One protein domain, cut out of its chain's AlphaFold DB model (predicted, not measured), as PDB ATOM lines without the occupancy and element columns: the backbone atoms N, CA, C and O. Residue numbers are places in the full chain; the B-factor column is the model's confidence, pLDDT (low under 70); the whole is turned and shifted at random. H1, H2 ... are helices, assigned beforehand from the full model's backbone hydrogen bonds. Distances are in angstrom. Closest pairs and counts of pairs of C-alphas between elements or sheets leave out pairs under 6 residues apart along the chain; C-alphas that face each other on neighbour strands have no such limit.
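What this domain is: This is residues 40 to 80 of the 113 residues of an uncharacterized protein of Bacteroidetes bacterium (UniProt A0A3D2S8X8). Two short helices, H1 and H2, make a helical hairpin, turning back at one end through a tight link, and a long tail with no named element leaves the other end of H2. The tail, residues 63 to 80, loops out, with residues 66 to 71 sticking out free, and then folds back toward the side where the printed part begins. The printed part has 41 residues, with two named helices in the order H1, H2 and no named strand; its class is all helix, although under half of the residues, 18 of the 41, are in named elements. It is compact, with a radius of gyration of the C-alphas of 10.3 A and spans of 26 by 18 by 14 A.

Where its parts are: The printed part begins at Tyr 40, C-alpha at (-24.799, -24.245, 13.863). H1, residues 43 to 49, begins at C-alpha 43 (-27.582, -32.503, 14.298) and is 10.3 A long from first to last C-alpha. H2, residues 52 to 62, is the longest helix, 15.3 A from first to last C-alpha, and ends at C-alpha 62 (-29.750, -24.635, 19.148).

How they stand to each other: H1 and H2 touch, with 6 pairs of C-alphas within 8 A. Their closest C-alphas, those of Gln 47 and Ala 55, are 5.4 A apart. They run opposite ways at a steep tilt of 41 degrees. In both helices every O i to N i+4 pair is within hydrogen-bond range.

The domain as a whole: The two C-alphas farthest apart, those of Asp 51 and Gly 80, are 27.9 A apart. The C-alphas of Tyr 40 and Gly 80, the first and last printed, are 9.5 A apart. The printed part has no cut. Its mean pLDDT is 77.3, and residues 67 to 76 are under 70.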
ATOM      1  N   TYR A  40     -23.765 -23.408  13.270       80.00
ATOM      2  CA  TYR A  40     -24.799 -24.245  13.863       80.00
ATOM      3  C   TYR A  40     -24.268 -25.661  14.129       80.00
ATOM      4  O   TYR A  40     -23.577 -26.239  13.282       80.00
ATOM      5  N   PRO A  41     -24.617 -26.268  15.279       78.56
ATOM      6  CA  PRO A  41     -24.138 -27.595  15.615       78.56
ATOM      7  C   PRO A  41     -24.719 -28.648  14.667       78.56
ATOM      8  O   PRO A  41     -25.899 -28.620  14.307       78.56
ATOM      9  N   ASN A  42     -23.890 -29.620  14.293       83.56
ATOM     10  CA  ASN A  42     -24.300 -30.708  13.418       83.56
ATOM     11  C   ASN A  42     -25.277 -31.652  14.151       83.56
ATOM     12  O   ASN A  42     -24.918 -32.332  15.116       83.56
ATOM     13  N   ALA A  43     -26.526 -31.704  13.680       81.12
ATOM     14  CA  ALA A  43     -27.582 -32.503  14.298       81.12
ATOM     15  C   ALA A  43     -27.281 -34.013  14.301       81.12
ATOM     16  O   ALA A  43     -27.667 -34.699  15.246       81.12
ATOM     17  N   ALA A  44     -26.571 -34.525  13.287       84.12
ATOM     18  CA  ALA A  44     -26.196 -35.938  13.219       84.12
ATOM     19  C   ALA A  44     -25.182 -36.299  14.315       84.12
ATOM     20  O   ALA A  44     -25.338 -37.315  14.985       84.12
ATOM     21  N   PHE A  45     -24.212 -35.414  14.571       84.56
ATOM     22  CA  PHE A  45     -23.250 -35.580  15.660       84.56
ATOM     23  C   PHE A  45     -23.948 -35.565  17.029       84.56
ATOM     24  O   PHE A  45     -23.711 -36.425  17.869       84.56
ATOM     25  N   ILE A  46     -24.882 -34.637  17.260       85.38
ATOM     26  CA  ILE A  46     -25.619 -34.583  18.536       85.38
ATOM     27  C   ILE A  46     -26.423 -35.871  18.779       85.38
ATOM     28  O   ILE A  46     -26.478 -36.357  19.907       85.38
ATOM     29  N   GLN A  47     -27.035 -36.436  17.738       86.88
ATOM     30  CA  GLN A  47     -27.805 -37.680  17.845       86.88
ATOM     31  C   GLN A  47     -26.931 -38.916  18.105       86.88
ATOM     32  O   GLN A  47     -27.430 -39.892  18.659       86.88
ATOM     33  N   GLU A  48     -25.650 -38.883  17.732       89.69
ATOM     34  CA  GLU A  48     -24.702 -39.981  17.962       89.69
ATOM     35  C   GLU A  48     -24.174 -40.012  19.407       89.69
ATOM     36  O   GLU A  48     -23.987 -41.088  19.975       89.69
ATOM     37  N   PHE A  49     -23.964 -38.844  20.026       88.25
ATOM     38  CA  PHE A  49     -23.304 -38.729  21.337       88.25
ATOM     39  C   PHE A  49     -24.252 -38.504  22.529       88.25
ATOM     40  O   PHE A  49     -23.799 -38.549  23.676       88.25
ATOM     41  N   TYR A  50     -25.547 -38.267  22.299       89.94
ATOM     42  CA  TYR A  50     -26.528 -37.987  23.356       89.94
ATOM     43  C   TYR A  50     -27.761 -38.895  23.278       89.94
ATOM     44  O   TYR A  50     -28.167 -39.331  22.206       89.94
ATOM     45  N   ASP A  51     -28.406 -39.123  24.430       93.19
ATOM     46  CA  ASP A  51     -29.687 -39.839  24.504       93.19
ATOM     47  C   ASP A  51     -30.734 -39.192  23.573       93.19
ATOM     48  O   ASP A  51     -30.804 -37.961  23.536       93.19
ATOM     49  N   PRO A  52     -31.612 -39.961  22.898       89.06
ATOM     50  CA  PRO A  52     -32.540 -39.427  21.895       89.06
ATOM     51  C   PRO A  52     -33.409 -38.256  22.380       89.06
ATOM     52  O   PRO A  52     -33.602 -37.278  21.657       89.06
ATOM     53  N   GLU A  53     -33.898 -38.315  23.622       89.31
ATOM     54  CA  GLU A  53     -34.698 -37.237  24.219       89.31
ATOM     55  C   GLU A  53     -33.874 -35.965  24.459       89.31
ATOM     56  O   GLU A  53     -34.335 -34.852  24.194       89.31
ATOM     57  N   LYS A  54     -32.624 -36.118  24.915       89.62
ATOM     58  CA  LYS A  54     -31.705 -34.993  25.125       89.62
ATOM     59  C   LYS A  54     -31.241 -34.414  23.795       89.62
ATOM     60  O   LYS A  54     -31.204 -33.197  23.656       89.62
ATOM     61  N   ALA A  55     -30.937 -35.263  22.818       87.00
ATOM     62  CA  ALA A  55     -30.530 -34.852  21.482       87.00
ATOM     63  C   ALA A  55     -31.622 -34.007  20.809       87.00
ATOM     64  O   ALA A  55     -31.332 -32.927  20.293       87.00
ATOM     65  N   ALA A  56     -32.886 -34.439  20.890       85.75
ATOM     66  CA  ALA A  56     -34.020 -33.679  20.368       85.75
ATOM     67  C   ALA A  56     -34.152 -32.297  21.033       85.75
ATOM     68  O   ALA A  56     -34.371 -31.297  20.346       85.75
ATOM     69  N   LEU A  57     -33.965 -32.225  22.357       87.31
ATOM     70  CA  LEU A  57     -33.997 -30.965  23.098       87.31
ATOM     71  C   LEU A  57     -32.840 -30.031  22.709       87.31
ATOM     72  O   LEU A  57     -33.071 -28.850  22.472       87.31
ATOM     73  N   ILE A  58     -31.611 -30.547  22.615       85.69
ATOM     74  CA  ILE A  58     -30.424 -29.763  22.239       85.69
ATOM     75  C   ILE A  58     -30.609 -29.159  20.844       85.69
ATOM     76  O   ILE A  58     -30.408 -27.959  20.665       85.69
ATOM     77  N   ILE A  59     -31.062 -29.960  19.875       82.62
ATOM     78  CA  ILE A  59     -31.312 -29.497  18.505       82.62
ATOM     79  C   ILE A  59     -32.379 -28.393  18.502       82.62
ATOM     80  O   ILE A  59     -32.170 -27.339  17.904       82.62
ATOM     81  N   ALA A  60     -33.486 -28.578  19.227       82.88
ATOM     82  CA  ALA A  60     -34.546 -27.574  19.323       82.88
ATOM     83  C   ALA A  60     -34.100 -26.270  20.014       82.88
ATOM     84  O   ALA A  60     -34.598 -25.195  19.684       82.88
ATOM     85  N   LEU A  61     -33.172 -26.344  20.972       83.12
ATOM     86  CA  LEU A  61     -32.631 -25.169  21.659       83.12
ATOM     87  C   LEU A  61     -31.554 -24.444  20.844       83.12
ATOM     88  O   LEU A  61     -31.420 -23.228  21.002       83.12
ATOM     89  N   SER A  62     -30.819 -25.174  20.000       80.44
ATOM     90  CA  SER A  62     -29.750 -24.635  19.148       80.44
ATOM     91  C   SER A  62     -30.270 -23.717  18.040       80.44
ATOM     92  O   SER A  62     -29.624 -22.723  17.713       80.44
ATOM     93  N   ASP A  63     -31.469 -23.992  17.521       78.44
ATOM     94  CA  ASP A  63     -32.141 -23.154  16.534       78.44
ATOM     95  C   ASP A  63     -33.615 -22.949  16.905       78.44
ATOM     96  O   ASP A  63     -34.466 -23.820  16.698       78.44
ATOM     97  N   ARG A  64     -33.917 -21.759  17.442       77.50
ATOM     98  CA  ARG A  64     -35.279 -21.334  17.810       77.50
ATOM     99  C   ARG A  64     -35.990 -20.560  16.698       77.50
ATOM    100  O   ARG A  64     -36.982 -19.885  16.976       77.50
ATOM    101  N   SER A  65     -35.487 -20.608  15.465       74.62
ATOM    102  CA  SER A  65     -36.174 -20.007  14.324       74.62
ATOM    103  C   SER A  65     -37.560 -20.630  14.112       74.62
ATOM    104  O   SER A  65     -37.823 -21.795  14.436       74.62
ATOM    105  N   VAL A  66     -38.486 -19.824  13.587       73.06
ATOM    106  CA  VAL A  66     -39.852 -20.267  13.284       73.06
ATOM    107  C   VAL A  66     -39.790 -21.311  12.165       73.06
ATOM    108  O   VAL A  66     -38.948 -21.220  11.273       73.06
ATOM    109  N   ALA A  67     -40.665 -22.323  12.216       61.59
ATOM    110  CA  ALA A  67     -40.738 -23.412  11.239       61.59
ATOM    111  C   ALA A  67     -41.056 -22.881   9.822       61.59
ATOM    112  O   ALA A  67     -42.206 -22.839   9.400       61.59
ATOM    113  N   GLY A  68     -40.024 -22.425   9.119       59.91
ATOM    114  CA  GLY A  68     -40.096 -21.757   7.819       59.91
ATOM    115  C   GLY A  68     -38.775 -21.073   7.452       59.91
ATOM    116  O   GLY A  68     -38.356 -21.152   6.303       59.91
ATOM    117  N   ASP A  69     -38.060 -20.534   8.447       58.31
ATOM    118  CA  ASP A  69     -36.777 -19.827   8.261       58.31
ATOM    119  C   ASP A  69     -35.540 -20.728   8.427       58.31
ATOM    120  O   ASP A  69     -34.407 -20.296   8.224       58.31
ATOM    121  N   LYS A  70     -35.747 -22.020   8.718       58.97
ATOM    122  CA  LYS A  70     -34.677 -23.012   8.944       58.97
ATOM    123  C   LYS A  70     -33.762 -23.254   7.740       58.97
ATOM    124  O   LYS A  70     -32.758 -23.945   7.867       58.97
ATOM    125  N   VAL A  71     -34.094 -22.696   6.575       55.41
ATOM    126  CA  VAL A  71     -33.273 -22.770   5.356       55.41
ATOM    127  C   VAL A  71     -31.907 -22.093   5.556       55.41
ATOM    128  O   VAL A  71     -30.937 -22.496   4.924       55.41
ATOM    129  N   LEU A  72     -31.810 -21.107   6.456       54.97
ATOM    130  CA  LEU A  72     -30.560 -20.398   6.768       54.97
ATOM    131  C   LEU A  72     -29.700 -21.111   7.837       54.97
ATOM    132  O   LEU A  72     -28.504 -20.845   7.946       54.97
ATOM    133  N   SER A  73     -30.285 -22.055   8.579       59.91
ATOM    134  CA  SER A  73     -29.685 -22.754   9.730       59.91
ATOM    135  C   SER A  73     -29.214 -24.176   9.387       59.91
ATOM    136  O   SER A  73     -29.402 -25.111  10.171       59.91
ATOM    137  N   GLY A  74     -28.687 -24.387   8.177       63.25
ATOM    138  CA  GLY A  74     -28.125 -25.683   7.783       63.25
ATOM    139  C   GLY A  74     -27.052 -26.163   8.769       63.25
ATOM    140  O   GLY A  74     -26.414 -25.359   9.441       63.25
ATOM    141  N   ALA A  75     -26.844 -27.479   8.870       61.94
ATOM    142  CA  ALA A  75     -25.730 -28.002   9.661       61.94
ATOM    143  C   ALA A  75     -24.423 -27.347   9.189       61.94
ATOM    144  O   ALA A  75     -24.183 -27.293   7.982       61.94
ATOM    145  N   GLU A  76     -23.627 -26.836  10.131       65.50
ATOM    146  CA  GLU A  76     -22.359 -26.150   9.845       65.50
ATOM    147  C   GLU A  76     -22.520 -24.855   9.022       65.50
ATOM    148  O   GLU A  76     -21.562 -24.367   8.429       65.50
ATOM    149  N   SER A  77     -23.728 -24.271   8.967       74.81
ATOM    150  CA  SER A  77     -23.893 -22.928   8.418       74.81
ATOM    151  C   SER A  77     -23.403 -21.878   9.413       74.81
ATOM    152  O   SER A  77     -23.602 -22.008  10.625       74.81
ATOM    153  N   GLN A  78     -22.782 -20.823   8.876       74.25
ATOM    154  CA  GLN A  78     -22.239 -19.716   9.656       74.25
ATOM    155  C   GLN A  78     -23.341 -19.073  10.513       74.25
ATOM    156  O   GLN A  78     -24.328 -18.539  10.000       74.25
ATOM    157  N   ARG A  79     -23.138 -19.097  11.827       74.62
ATOM    158  CA  ARG A  79     -23.969 -18.485  12.857       74.62
ATOM    159  C   ARG A  79     -23.145 -17.398  13.548       74.62
ATOM    160  O   ARG A  79     -22.176 -17.695  14.237       74.62
ATOM    161  N   GLY A  80     -23.548 -16.141  13.379       74.38
ATOM    162  CA  GLY A  80     -22.759 -14.988  13.824       74.38
ATOM    163  C   GLY A  80     -21.805 -14.500  12.734       74.38
ATOM    164  O   GLY A  80     -21.980 -14.821  11.556       74.38
TER     165      GLY A  80